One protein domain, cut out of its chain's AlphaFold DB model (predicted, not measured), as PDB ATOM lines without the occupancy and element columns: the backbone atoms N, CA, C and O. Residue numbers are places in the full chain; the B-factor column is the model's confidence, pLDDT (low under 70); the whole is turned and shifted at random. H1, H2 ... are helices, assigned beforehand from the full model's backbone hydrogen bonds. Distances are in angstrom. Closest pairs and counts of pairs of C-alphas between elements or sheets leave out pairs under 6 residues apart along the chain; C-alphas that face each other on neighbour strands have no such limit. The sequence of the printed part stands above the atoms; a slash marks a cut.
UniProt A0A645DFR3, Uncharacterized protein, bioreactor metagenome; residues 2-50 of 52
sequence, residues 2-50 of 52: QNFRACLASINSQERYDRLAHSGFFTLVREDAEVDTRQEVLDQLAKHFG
ATOM      1  N   GLN A   2     350.727 372.694 293.170       85.50
ATOM      2  CA  GLN A   2     350.779 372.183 291.786       85.50
ATOM      3  C   GLN A   2     351.517 370.841 291.665       85.50
ATOM      4  O   GLN A   2     350.941 369.892 291.147       85.50
ATOM      5  N   ASN A   3     352.715 370.721 292.247       92.69
ATOM      6  CA  ASN A   3     353.487 369.469 292.215       92.69
ATOM      7  C   ASN A   3     352.738 368.300 292.875       92.69
ATOM      8  O   ASN A   3     352.726 367.197 292.347       92.69
ATOM      9  N   PHE A   4     352.046 368.554 293.989       94.19
ATOM     10  CA  PHE A   4     351.236 367.546 294.678       94.19
ATOM     11  C   PHE A   4     350.092 367.025 293.795       94.19
ATOM     12  O   PHE A   4     349.932 365.818 293.636       94.19
ATOM     13  N   ARG A   5     349.333 367.929 293.161       95.19
ATOM     14  CA  ARG A   5     348.245 367.549 292.245       95.19
ATOM     15  C   ARG A   5     348.764 366.836 290.995       95.19
ATOM     16  O   ARG A   5     348.135 365.881 290.557       95.19
ATOM     17  N   ALA A   6     349.908 367.259 290.458       95.62
ATOM     18  CA  ALA A   6     350.543 366.605 289.315       95.62
ATOM     19  C   ALA A   6     350.969 365.166 289.647       95.62
ATOM     20  O   ALA A   6     350.717 364.255 288.860       95.62
ATOM     21  N   CYS A   7     351.530 364.935 290.839       96.00
ATOM     22  CA  CYS A   7     351.837 363.585 291.309       96.00
ATOM     23  C   CYS A   7     350.575 362.725 291.444       96.00
ATOM     24  O   CYS A   7     350.566 361.594 290.962       96.00
ATOM     25  N   LEU A   8     349.502 363.255 292.044       95.00
ATOM     26  CA  LEU A   8     348.235 362.522 292.158       95.00
ATOM     27  C   LEU A   8     347.652 362.168 290.786       95.00
ATOM     28  O   LEU A   8     347.254 361.028 290.578       95.00
ATOM     29  N   ALA A   9     347.650 363.108 289.840       95.38
ATOM     30  CA  ALA A   9     347.186 362.856 288.477       95.38
ATOM     31  C   ALA A   9     348.034 361.790 287.767       95.38
ATOM     32  O   ALA A   9     347.491 360.939 287.070       95.38
ATOM     33  N   SER A  10     349.356 361.798 287.977       95.69
ATOM     34  CA  SER A  10     350.240 360.763 287.438       95.69
ATOM     35  C   SER A  10     349.922 359.388 288.023       95.69
ATOM     36  O   SER A  10     349.801 358.426 287.268       95.69
ATOM     37  N   ILE A  11     349.753 359.286 289.346       94.25
ATOM     38  CA  ILE A  11     349.460 358.021 290.040       94.25
ATOM     39  C   ILE A  11     348.079 357.474 289.657       94.25
ATOM     40  O   ILE A  11     347.953 356.273 289.435       94.25
ATOM     41  N   ASN A  12     347.086 358.353 289.517       92.56
ATOM     42  CA  ASN A  12     345.708 358.009 289.162       92.56
ATOM     43  C   ASN A  12     345.461 358.011 287.641       92.56
ATOM     44  O   ASN A  12     344.319 358.103 287.198       92.56
ATOM     45  N   SER A  13     346.519 357.971 286.830       96.06
ATOM     46  CA  SER A  13     346.395 357.955 285.373       96.06
ATOM     47  C   SER A  13     345.887 356.605 284.864       96.06
ATOM     48  O   SER A  13     346.199 355.553 285.428       96.06
ATOM     49  N   GLN A  14     345.168 356.639 283.739       96.06
ATOM     50  CA  GLN A  14     344.671 355.435 283.069       96.06
ATOM     51  C   GLN A  14     345.804 354.451 282.744       96.06
ATOM     52  O   GLN A  14     345.664 353.258 282.972       96.06
ATOM     53  N   GLU A  15     346.970 354.948 282.318       97.25
ATOM     54  CA  GLU A  15     348.138 354.113 282.009       97.25
ATOM     55  C   GLU A  15     348.557 353.228 283.197       97.25
ATOM     56  O   GLU A  15     348.880 352.049 283.033       97.25
ATOM     57  N   ARG A  16     348.558 353.781 284.416       95.31
ATOM     58  CA  ARG A  16     348.937 353.027 285.618       95.31
ATOM     59  C   ARG A  16     347.855 352.044 286.035       95.31
ATOM     60  O   ARG A  16     348.199 350.947 286.471       95.31
ATOM     61  N   TYR A  17     346.589 352.430 285.886       94.50
ATOM     62  CA  TYR A  17     345.463 351.527 286.093       94.50
ATOM     63  C   TYR A  17     345.562 350.323 285.149       94.50
ATOM     64  O   TYR A  17     345.621 349.188 285.618       94.50
ATOM     65  N   ASP A  18     345.695 350.564 283.843       96.38
ATOM     66  CA  ASP A  18     345.767 349.515 282.823       96.38
ATOM     67  C   ASP A  18     346.967 348.595 283.051       96.38
ATOM     68  O   ASP A  18     346.862 347.379 282.895       96.38
ATOM     69  N   ARG A  19     348.113 349.150 283.464       95.75
ATOM     70  CA  ARG A  19     349.300 348.354 283.794       95.75
ATOM     71  C   ARG A  19     349.041 347.382 284.945       95.75
ATOM     72  O   ARG A  19     349.529 346.258 284.896       95.75
ATOM     73  N   LEU A  20     348.317 347.809 285.980       93.44
ATOM     74  CA  LEU A  20     347.948 346.953 287.110       93.44
ATOM     75  C   LEU A  20     346.883 345.931 286.704       93.44
ATOM     76  O   LEU A  20     347.070 344.742 286.958       93.44
ATOM     77  N   ALA A  21     345.823 346.373 286.024       94.75
ATOM     78  CA  ALA A  21     344.725 345.520 285.574       94.75
ATOM     79  C   ALA A  21     345.202 344.389 284.645       94.75
ATOM     80  O   ALA A  21     344.728 343.260 284.745       94.75
ATOM     81  N   HIS A  22     346.195 344.662 283.794       96.56
ATOM     82  CA  HIS A  22     346.766 343.687 282.858       96.56
ATOM     83  C   HIS A  22     348.097 343.077 283.332       96.56
ATOM     84  O   HIS A  22     348.820 342.478 282.540       96.56
ATOM     85  N   SER A  23     348.447 343.221 284.613       96.19
ATOM     86  CA  SER A  23     349.731 342.738 285.149       96.19
ATOM     87  C   SER A  23     349.833 341.214 285.277       96.19
ATOM     88  O   SER A  23     350.925 340.690 285.485       96.19
ATOM     89  N   GLY A  24     348.706 340.499 285.201       95.69
ATOM     90  CA  GLY A  24     348.626 339.067 285.496       95.69
ATOM     91  C   GLY A  24     348.609 338.739 286.995       95.69
ATOM     92  O   GLY A  24     348.431 337.577 287.355       95.69
ATOM     93  N   PHE A  25     348.752 339.737 287.875       94.38
ATOM     94  CA  PHE A  25     348.500 339.565 289.303       94.38
ATOM     95  C   PHE A  25     347.001 339.469 289.588       94.38
ATOM     96  O   PHE A  25     346.169 340.010 288.856       94.38
ATOM     97  N   PHE A  26     346.660 338.837 290.709       94.56
ATOM     98  CA  PHE A  26     345.336 338.997 291.287       94.56
ATOM     99  C   PHE A  26     345.175 340.440 291.758       94.56
ATOM    100  O   PHE A  26     345.923 340.918 292.614       94.56
ATOM    101  N   THR A  27     344.224 341.145 291.159       93.88
ATOM    102  CA  THR A  27     343.942 342.543 291.461       93.88
ATOM    103  C   THR A  27     342.506 342.695 291.927       93.88
ATOM    104  O   THR A  27     341.630 341.912 291.566       93.88
ATOM    105  N   LEU A  28     342.284 343.705 292.764       92.50
ATOM    106  CA  LEU A  28     340.980 344.053 293.303       92.50
ATOM    107  C   LEU A  28     340.628 345.463 292.848       92.50
ATOM    108  O   LEU A  28     341.447 346.379 292.961       92.50
ATOM    109  N   VAL A  29     339.406 345.632 292.355       90.50
ATOM    110  CA  VAL A  29     338.861 346.936 291.973       90.50
ATOM    111  C   VAL A  29     337.881 347.368 293.054       90.50
ATOM    112  O   VAL A  29     336.971 346.626 293.408       90.50
ATOM    113  N   ARG A  30     338.076 348.576 293.590       88.38
ATOM    114  CA  ARG A  30     337.085 349.226 294.452       88.38
ATOM    115  C   ARG A  30     336.092 349.947 293.550       88.38
ATOM    116  O   ARG A  30     336.478 350.911 292.895       88.38
ATOM    117  N   GLU A  31     334.854 349.466 293.497       87.31
ATOM    118  CA  GLU A  31     333.803 350.080 292.671       87.31
ATOM    119  C   GLU A  31     333.335 351.427 293.236       87.31
ATOM    120  O   GLU A  31     333.070 352.356 292.477       87.31
ATOM    121  N   ASP A  32     333.308 351.552 294.566       88.62
ATOM    122  CA  ASP A  32     332.992 352.788 295.274       88.62
ATOM    123  C   ASP A  32     334.189 353.239 296.127       88.62
ATOM    124  O   ASP A  32     334.692 352.513 296.994       88.62
ATOM    125  N   ALA A  33     334.680 354.449 295.855       85.00
ATOM    126  CA  ALA A  33     335.813 355.035 296.560       85.00
ATOM    127  C   ALA A  33     335.425 355.668 297.909       85.00
ATOM    128  O   ALA A  33     336.299 355.792 298.774       85.00
ATOM    129  N   GLU A  34     334.149 356.022 298.090       93.12
ATOM    130  CA  GLU A  34     333.606 356.699 299.275       93.12
ATOM    131  C   GLU A  34     333.194 355.712 300.375       93.12
ATOM    132  O   GLU A  34     333.077 356.079 301.545       93.12
ATOM    133  N   VAL A  35     333.014 354.438 300.020       93.38
ATOM    134  CA  VAL A  35     332.684 353.367 300.967       93.38
ATOM    135  C   VAL A  35     333.957 352.731 301.534       93.38
ATOM    136  O   VAL A  35     334.947 352.492 300.831       93.38
ATOM    137  N   ASP A  36     333.932 352.432 302.835       92.94
ATOM    138  CA  ASP A  36     334.968 351.633 303.487       92.94
ATOM    139  C   ASP A  36     334.843 350.163 303.076       92.94
ATOM    140  O   ASP A  36     333.998 349.425 303.577       92.94
ATOM    141  N   THR A  37     335.714 349.732 302.169       92.75
ATOM    142  CA  THR A  37     335.738 348.364 301.639       92.75
ATOM    143  C   THR A  37     336.835 347.506 302.277       92.75
ATOM    144  O   THR A  37     337.176 346.455 301.740       92.75
ATOM    145  N   ARG A  38     337.458 347.934 303.389       93.12
ATOM    146  CA  ARG A  38     338.632 347.234 303.954       93.12
ATOM    147  C   ARG A  38     338.336 345.789 304.344       93.12
ATOM    148  O   ARG A  38     339.128 344.914 304.012       93.12
ATOM    149  N   GLN A  39     337.214 345.540 305.022       94.31
ATOM    150  CA  GLN A  39     336.849 344.183 305.438       94.31
ATOM    151  C   GLN A  39     336.570 343.289 304.228       94.31
ATOM    152  O   GLN A  39     337.103 342.190 304.139       94.31
ATOM    153  N   GLU A  40     335.810 343.792 303.259       93.44
ATOM    154  CA  GLU A  40     335.507 343.062 302.030       93.44
ATOM    155  C   GLU A  40     336.780 342.722 301.241       93.44
ATOM    156  O   GLU A  40     336.953 341.591 300.792       93.44
ATOM    157  N   VAL A  41     337.713 343.674 301.133       93.88
ATOM    158  CA  VAL A  41     339.027 343.454 300.512       93.88
ATOM    159  C   VAL A  41     339.798 342.356 301.245       93.88
ATOM    160  O   VAL A  41     340.348 341.471 300.592       93.88
ATOM    161  N   LEU A  42     339.830 342.374 302.581       94.88
ATOM    162  CA  LEU A  42     340.498 341.330 303.364       94.88
ATOM    163  C   LEU A  42     339.857 339.955 303.151       94.88
ATOM    164  O   LEU A  42     340.586 338.981 302.974       94.88
ATOM    165  N   ASP A  43     338.529 339.878 303.096       95.00
ATOM    166  CA  ASP A  43     337.814 338.622 302.862       95.00
ATOM    167  C   ASP A  43     338.094 338.068 301.456       95.00
ATOM    168  O   ASP A  43     338.300 336.864 301.287       95.00
ATOM    169  N   GLN A  44     338.138 338.934 300.438       94.75
ATOM    170  CA  GLN A  44     338.485 338.537 299.070       94.75
ATOM    171  C   GLN A  44     339.940 338.054 298.973       94.75
ATOM    172  O   GLN A  44     340.203 337.027 298.342       94.75
ATOM    173  N   LEU A  45     340.875 338.739 299.638       95.06
ATOM    174  CA  LEU A  45     342.276 338.314 299.707       95.06
ATOM    175  C   LEU A  45     342.418 336.973 300.437       95.06
ATOM    176  O   LEU A  45     343.091 336.076 299.931       95.06
ATOM    177  N   ALA A  46     341.762 336.805 301.587       96.75
ATOM    178  CA  ALA A  46     341.811 335.567 302.357       96.75
ATOM    179  C   ALA A  46     341.309 334.373 301.534       96.75
ATOM    180  O   ALA A  46     341.978 333.340 301.494       96.75
ATOM    181  N   LYS A  47     340.194 334.540 300.808       96.12
ATOM    182  CA  LYS A  47     339.662 333.521 299.889       96.12
ATOM    183  C   LYS A  47     340.620 333.218 298.737       96.12
ATOM    184  O   LYS A  47     340.846 332.052 298.436       96.12
ATOM    185  N   HIS A  48     341.206 334.240 298.106       95.62
ATOM    186  CA  HIS A  48     342.144 334.043 296.995       95.62
ATOM    187  C   HIS A  48     343.380 333.230 297.409       95.62
ATOM    188  O   HIS A  48     343.832 332.368 296.658       95.62
ATOM    189  N   PHE A  49     343.901 333.477 298.613       96.06
ATOM    190  CA  PHE A  49     345.081 332.788 299.141       96.06
ATOM    191  C   PHE A  49     344.764 331.515 299.951       96.06
ATOM    192  O   PHE A  49     345.691 330.895 300.469       96.06
ATOM    193  N   GLY A  50     343.494 331.105 300.059       96.94
ATOM    194  CA  GLY A  50     343.088 329.881 300.764       96.94
ATOM    195  C   GLY A  50     343.298 329.928 302.281       96.94
ATOM    196  O   GLY A  50     343.619 328.912 302.894       96.94
TER     197      GLY A  50
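AT A GLANCE: This is residues 2 to 50 of the 52 residues of an uncharacterized protein of bioreactor metagenome (UniProt A0A645DFR3). Three short helices are strung along an open chain with no shared core: H1 and H2 follow each other in a slightly stepped row, and a long loop, residues 22 to 37, leads from H2 to H3 at the other end. Residues 2 to 16, which include H1 and residues 14 to 16 of H2, stick out at one end, and residues 31 to 37 of the loop stick out too. The printed part has 49 residues, with three named helices in the order H1, H2, H3 and no named strand; the class is all helix. It is loose, with a radius of gyration of the C-alphas of 13.7 A, and only just elongated, spanning 43 by 26 by 15 A.

IN THESE COORDINATES: H1 holds residues 2 to 11 and begins with C-alpha 2 at (350.779, 372.183, 291.786); it is 14.3 A long from first to last C-alpha. H2 holds residues 14 to 21, is 10.2 A long and begins with C-alpha 14 at (344.671, 355.435, 283.069). H3, residues 38 to 48, is the longest helix at 11 residues and 15.3 A, and ends with C-alpha 48 at (342.144, 334.043, 296.995).

HOW THE PARTS SIT: H1 and H2 meet only through their link, residues 12 and 13, which is tight. H2 and H3 are apart, with no C-alpha of the one within 8 A of the other. H1 and H3 are apart by the same measure. In H1, H2 and H3 every O i to N i+4 pair is within hydrogen-bond range.

THE WHOLE: The C-alphas of Gln 2 and Gly 50, the two farthest apart, are 43.9 A apart. The printed part has no cut. The link from H2 to H3, 16 residues, is long; its C-alphas lie 5 to 14 A from the mean of all C-alphas. The mean pLDDT of the printed part is 93.9, and no printed residue is under 70.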